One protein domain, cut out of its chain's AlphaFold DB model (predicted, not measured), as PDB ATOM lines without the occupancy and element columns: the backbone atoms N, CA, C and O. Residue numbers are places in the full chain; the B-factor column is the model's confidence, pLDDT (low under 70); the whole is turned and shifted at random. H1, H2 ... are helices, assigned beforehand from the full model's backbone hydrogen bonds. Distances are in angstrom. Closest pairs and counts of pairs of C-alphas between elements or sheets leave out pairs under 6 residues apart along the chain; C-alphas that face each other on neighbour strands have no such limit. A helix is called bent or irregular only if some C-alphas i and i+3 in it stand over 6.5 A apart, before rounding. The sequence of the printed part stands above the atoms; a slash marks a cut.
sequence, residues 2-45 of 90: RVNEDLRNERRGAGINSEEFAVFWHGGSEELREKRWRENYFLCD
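AT A GLANCE: This is residues 2 to 45 of the 90 residues of the protein "Acyl-CoA_ox_N domain-containing protein" of Lutzomyia longipalpis (UniProt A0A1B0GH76). The model is a flat, open U made of helices: the long helix H3 is one leg, the shorter helix H1 is the other leg, and the crosspiece between them is made by the short helix H2 together with the link of residues 13 to 17. The space between the two legs is empty, H2 and H3 meet as a corner at their link, and H1 touches no helix. The printed part has 44 residues, with three named helices in the order H1, H2, H3 along the chain and no named strand; its class is all helix. It is loose, with a radius of gyration of the C-alphas of 13.3 A, and its C-alphas span 29 by 27 by 9 A along their three main axes.

HOW THE PARTS SIT: Begin with the longest helix, H3, residues 29 to 43, and look at its first residues. Here H3 and H2, residues 18 to 25, touch only at the corner by their link, with 4 pairs of C-alphas within 8 A; H3 does so with residues 29 to 32 alone. The closest C-alphas of the two are those of Val 23 and Ser 29, 5.1 A apart. Their lines are about perpendicular, at 75 degrees, and their centres are 14.0 A apart. Farther out, H1, residues 5 to 12, is apart from H2 and apart from H3. Read the backbone N and O atoms next: in H1, H2 and H3 every O i to N i+4 pair is within hydrogen-bond range.

IN THESE COORDINATES: Find C-alpha 29 at (41.370, 5.012, 14.893); from there H3 runs 20.7 A, first to last C-alpha, to C-alpha 43 at (53.402, 0.090, -1.187). H2 begins at C-alpha 18, at (45.899, -6.666, 18.022), and measures 10.1 A to C-alpha 25. For H1, look for C-alpha 5 at (50.422, -22.308, 10.146); it is 10.5 A from there to C-alpha 12. No helix is bent or irregular.

THE WHOLE: The two C-alphas farthest apart are those of Gly 15 and Asp 45, at 34.1 A, while the first and last printed C-alphas, Arg 2 and Asp 45, are 21.2 A apart. Two stretches stand free: residues 2 to 18, of which 5 to 12 belong to H1, and residues 36 to 45, of which 36 to 43 belong to H3. The link from H1 to H2, with 5 residues between them, is tight, and so is the link from H2 to H3, with 3 residues. The printed part has no cut. In the B-factor column the mean pLDDT of the printed part is 93.6, and no printed residue is under 70.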
ATOM      1  N   ARG A   2      47.440 -17.885   1.541       85.44
ATOM      2  CA  ARG A   2      47.779 -18.948   2.496       85.44
ATOM      3  C   ARG A   2      48.674 -18.339   3.576       85.44
ATOM      4  O   ARG A   2      49.739 -17.827   3.253       85.44
ATOM      5  N   VAL A   3      48.220 -18.336   4.825       87.56
ATOM      6  CA  VAL A   3      49.026 -17.896   5.976       87.56
ATOM      7  C   VAL A   3      49.801 -19.104   6.493       87.56
ATOM      8  O   VAL A   3      49.243 -20.201   6.545       87.56
ATOM      9  N   ASN A   4      51.075 -18.913   6.842       94.81
ATOM     10  CA  ASN A   4      51.887 -19.942   7.491       94.81
ATOM     11  C   ASN A   4      51.195 -20.411   8.792       94.81
ATOM     12  O   ASN A   4      50.632 -19.597   9.528       94.81
ATOM     13  N   GLU A   5      51.178 -21.721   9.037       95.06
ATOM     14  CA  GLU A   5      50.422 -22.308  10.146       95.06
ATOM     15  C   GLU A   5      51.000 -21.969  11.519       95.06
ATOM     16  O   GLU A   5      50.227 -21.734  12.446       95.06
ATOM     17  N   ASP A   6      52.320 -21.843  11.627       94.56
ATOM     18  CA  ASP A   6      53.002 -21.449  12.858       94.56
ATOM     19  C   ASP A   6      52.633 -20.010  13.215       94.56
ATOM     20  O   ASP A   6      52.124 -19.755  14.303       94.56
ATOM     21  N   LEU A   7      52.704 -19.092  12.240       93.25
ATOM     22  CA  LEU A   7      52.254 -17.706  12.429       93.25
ATOM     23  C   LEU A   7      50.774 -17.626  12.820       93.25
ATOM     24  O   LEU A   7      50.359 -16.740  13.567       93.25
ATOM     25  N   ARG A   8      49.940 -18.524  12.288       92.94
ATOM     26  CA  ARG A   8      48.519 -18.596  12.653       92.94
ATOM     27  C   ARG A   8      48.351 -19.057  14.101       92.94
ATOM     28  O   ARG A   8      47.503 -18.503  14.798       92.94
ATOM     29  N   ASN A   9      49.124 -20.045  14.542       93.75
ATOM     30  CA  ASN A   9      49.089 -20.553  15.910       93.75
ATOM     31  C   ASN A   9      49.612 -19.506  16.906       93.75
ATOM     32  O   ASN A   9      48.946 -19.245  17.905       93.75
ATOM     33  N   GLU A  10      50.714 -18.824  16.586       92.19
ATOM     34  CA  GLU A  10      51.262 -17.717  17.381       92.19
ATOM     35  C   GLU A  10      50.250 -16.576  17.544       92.19
ATOM     36  O   GLU A  10      50.001 -16.116  18.656       92.19
ATOM     37  N   ARG A  11      49.577 -16.169  16.455       92.06
ATOM     38  CA  ARG A  11      48.523 -15.137  16.510       92.06
ATOM     39  C   ARG A  11      47.331 -15.548  17.370       92.06
ATOM     40  O   ARG A  11      46.736 -14.691  18.009       92.06
ATOM     41  N   ARG A  12      46.968 -16.836  17.390       90.62
ATOM     42  CA  ARG A  12      45.887 -17.360  18.248       90.62
ATOM     43  C   ARG A  12      46.275 -17.391  19.723       90.62
ATOM     44  O   ARG A  12      45.395 -17.276  20.566       90.62
ATOM     45  N   GLY A  13      47.562 -17.550  20.022       92.88
ATOM     46  CA  GLY A  13      48.087 -17.492  21.385       92.88
ATOM     47  C   GLY A  13      48.147 -16.078  21.968       92.88
ATOM     48  O   GLY A  13      48.407 -15.930  23.160       92.88
ATOM     49  N   ALA A  14      47.914 -15.035  21.163       91.06
ATOM     50  CA  ALA A  14      47.912 -13.660  21.644       91.06
ATOM     51  C   ALA A  14      46.717 -13.406  22.580       91.06
ATOM     52  O   ALA A  14      45.561 -13.496  22.172       91.06
ATOM     53  N   GLY A  15      46.997 -13.038  23.833       93.25
ATOM     54  CA  GLY A  15      45.979 -12.695  24.837       93.25
ATOM     55  C   GLY A  15      45.406 -11.277  24.717       93.25
ATOM     56  O   GLY A  15      44.665 -10.848  25.594       93.25
ATOM     57  N   ILE A  16      45.773 -10.535  23.667       92.62
ATOM     58  CA  ILE A  16      45.321  -9.163  23.416       92.62
ATOM     59  C   ILE A  16      44.720  -9.045  22.018       92.62
ATOM     60  O   ILE A  16      45.171  -9.699  21.075       92.62
ATOM     61  N   ASN A  17      43.740  -8.156  21.862       92.94
ATOM     62  CA  ASN A  17      43.235  -7.791  20.547       92.94
ATOM     63  C   ASN A  17      44.259  -6.890  19.839       92.94
ATOM     64  O   ASN A  17      44.485  -5.745  20.233       92.94
ATOM     65  N   SER A  18      44.882  -7.406  18.776       92.69
ATOM     66  CA  SER A  18      45.899  -6.666  18.022       92.69
ATOM     67  C   SER A  18      45.361  -5.386  17.376       92.69
ATOM     68  O   SER A  18      46.125  -4.442  17.195       92.69
ATOM     69  N   GLU A  19      44.070  -5.333  17.031       94.12
ATOM     70  CA  GLU A  19      43.464  -4.144  16.423       94.12
ATOM     71  C   GLU A  19      43.287  -3.027  17.452       94.12
ATOM     72  O   GLU A  19      43.654  -1.885  17.191       94.12
ATOM     73  N   GLU A  20      42.795  -3.359  18.646       95.06
ATOM     74  CA  GLU A  20      42.660  -2.395  19.746       95.06
ATOM     75  C   GLU A  20      44.025  -1.863  20.176       95.06
ATOM     76  O   GLU A  20      44.198  -0.655  20.344       95.06
ATOM     77  N   PHE A  21      45.021  -2.748  20.266       95.62
ATOM     78  CA  PHE A  21      46.391  -2.336  20.533       95.62
ATOM     79  C   PHE A  21      46.927  -1.405  19.439       95.62
ATOM     80  O   PHE A  21      47.558  -0.403  19.756       95.62
ATOM     81  N   ALA A  22      46.651  -1.679  18.161       96.12
ATOM     82  CA  ALA A  22      47.077  -0.813  17.065       96.12
ATOM     83  C   ALA A  22      46.409   0.571  17.120       96.12
ATOM     84  O   ALA A  22      47.078   1.577  16.886       96.12
ATOM     85  N   VAL A  23      45.112   0.635  17.442       97.25
ATOM     86  CA  VAL A  23      44.382   1.902  17.625       97.25
ATOM     87  C   VAL A  23      44.999   2.709  18.763       97.25
ATOM     88  O   VAL A  23      45.294   3.890  18.579       97.25
ATOM     89  N   PHE A  24      45.246   2.068  19.906       96.38
ATOM     90  CA  PHE A  24      45.914   2.688  21.048       96.38
ATOM     91  C   PHE A  24      47.322   3.186  20.683       96.38
ATOM     92  O   PHE A  24      47.648   4.347  20.915       96.38
ATOM     93  N   TRP A  25      48.133   2.333  20.055       96.81
ATOM     94  CA  TRP A  25      49.526   2.616  19.710       96.81
ATOM     95  C   TRP A  25      49.682   3.798  18.752       96.81
ATOM     96  O   TRP A  25      50.619   4.585  18.868       96.81
ATOM     97  N   HIS A  26      48.765   3.928  17.795       95.19
ATOM     98  CA  HIS A  26      48.801   4.990  16.795       95.19
ATOM     99  C   HIS A  26      48.061   6.264  17.219       95.19
ATOM    100  O   HIS A  26      47.963   7.188  16.419       95.19
ATOM    101  N   GLY A  27      47.582   6.343  18.465       93.44
ATOM    102  CA  GLY A  27      46.938   7.544  19.005       93.44
ATOM    103  C   GLY A  27      45.480   7.731  18.580       93.44
ATOM    104  O   GLY A  27      44.914   8.794  18.809       93.44
ATOM    105  N   GLY A  28      44.857   6.715  17.977       96.00
ATOM    106  CA  GLY A  28      43.455   6.751  17.577       96.00
ATOM    107  C   GLY A  28      43.151   5.966  16.303       96.00
ATOM    108  O   GLY A  28      44.031   5.573  15.534       96.00
ATOM    109  N   SER A  29      41.859   5.743  16.066       95.56
ATOM    110  CA  SER A  29      41.370   5.012  14.893       95.56
ATOM    111  C   SER A  29      41.587   5.789  13.593       95.56
ATOM    112  O   SER A  29      41.862   5.190  12.555       95.56
ATOM    113  N   GLU A  30      41.509   7.118  13.648       94.88
ATOM    114  CA  GLU A  30      41.727   7.992  12.498       94.88
ATOM    115  C   GLU A  30      43.190   8.000  12.042       94.88
ATOM    116  O   GLU A  30      43.465   7.769  10.863       94.88
ATOM    117  N   GLU A  31      44.127   8.151  12.979       93.81
ATOM    118  CA  GLU A  31      45.567   8.094  12.713       93.81
ATOM    119  C   GLU A  31      45.987   6.733  12.145       93.81
ATOM    120  O   GLU A  31      46.719   6.652  11.152       93.81
ATOM    121  N   LEU A  32      45.458   5.644  12.717       95.62
ATOM    122  CA  LEU A  32      45.674   4.295  12.204       95.62
ATOM    123  C   LEU A  32      45.123   4.133  10.780       95.62
ATOM    124  O   LEU A  32      45.793   3.555   9.917       95.62
ATOM    125  N   ARG A  33      43.917   4.649  10.516       95.12
ATOM    126  CA  ARG A  33      43.285   4.609   9.191       95.12
ATOM    127  C   ARG A  33      44.107   5.379   8.163       95.12
ATOM    128  O   ARG A  33      44.347   4.851   7.077       95.12
ATOM    129  N   GLU A  34      44.578   6.582   8.490       93.25
ATOM    130  CA  GLU A  34      45.418   7.368   7.581       93.25
ATOM    131  C   GLU A  34      46.765   6.687   7.326       93.25
ATOM    132  O   GLU A  34      47.202   6.599   6.176       93.25
ATOM    133  N   LYS A  35      47.415   6.145   8.365       94.25
ATOM    134  CA  LYS A  35      48.644   5.357   8.209       94.25
ATOM    135  C   LYS A  35      48.436   4.194   7.239       94.25
ATOM    136  O   LYS A  35      49.175   4.092   6.263       94.25
ATOM    137  N   ARG A  36      47.417   3.357   7.469       95.62
ATOM    138  CA  ARG A  36      47.104   2.196   6.615       95.62
ATOM    139  C   ARG A  36      46.799   2.610   5.181       95.62
ATOM    140  O   ARG A  36      47.243   1.951   4.244       95.62
ATOM    141  N   TRP A  37      46.071   3.710   5.003       94.62
ATOM    142  CA  TRP A  37      45.782   4.246   3.680       94.62
ATOM    143  C   TRP A  37      47.053   4.705   2.957       94.62
ATOM    144  O   TRP A  37      47.251   4.334   1.803       94.62
ATOM    145  N   ARG A  38      47.953   5.438   3.631       92.25
ATOM    146  CA  ARG A  38      49.248   5.846   3.057       92.25
ATOM    147  C   ARG A  38      50.120   4.641   2.715       92.25
ATOM    148  O   ARG A  38      50.677   4.594   1.623       92.25
ATOM    149  N   GLU A  39      50.216   3.663   3.614       93.81
ATOM    150  CA  GLU A  39      50.957   2.419   3.370       93.81
ATOM    151  C   GLU A  39      50.419   1.695   2.137       93.81
ATOM    152  O   GLU A  39      51.191   1.337   1.252       93.81
ATOM    153  N   ASN A  40      49.098   1.545   2.030       94.62
ATOM    154  CA  ASN A  40      48.481   0.925   0.866       94.62
ATOM    155  C   ASN A  40      48.736   1.732  -0.414       94.62
ATOM    156  O   ASN A  40      49.143   1.156  -1.421       94.62
ATOM    157  N   TYR A  41      48.569   3.057  -0.360       94.00
ATOM    158  CA  TYR A  41      48.827   3.932  -1.496       94.00
ATOM    159  C   TYR A  41      50.265   3.763  -1.979       94.00
ATOM    160  O   TYR A  41      50.457   3.436  -3.141       94.00
ATOM    161  N   PHE A  42      51.282   3.914  -1.129       92.88
ATOM    162  CA  PHE A  42      52.683   3.864  -1.563       92.88
ATOM    163  C   PHE A  42      53.217   2.456  -1.855       92.88
ATOM    164  O   PHE A  42      54.062   2.329  -2.735       92.88
ATOM    165  N   LEU A  43      52.772   1.418  -1.139       91.19
ATOM    166  CA  LEU A  43      53.402   0.090  -1.187       91.19
ATOM    167  C   LEU A  43      52.630  -0.938  -2.025       91.19
ATOM    168  O   LEU A  43      53.212  -1.939  -2.440       91.19
ATOM    169  N   CYS A  44      51.335  -0.727  -2.285       92.56
ATOM    170  CA  CYS A  44      50.492  -1.704  -2.988       92.56
ATOM    171  C   CYS A  44      50.192  -1.347  -4.453       92.56
ATOM    172  O   CYS A  44      49.333  -1.975  -5.066       92.56
ATOM    173  N   ASP A  45      50.910  -0.392  -5.045       90.81
ATOM    174  CA  ASP A  45      50.727   0.017  -6.449       90.81
ATOM    175  C   ASP A  45      51.366  -0.927  -7.481       90.81
ATOM    176  O   ASP A  45      51.198  -0.752  -8.685       90.81
TER     177      ASP A  45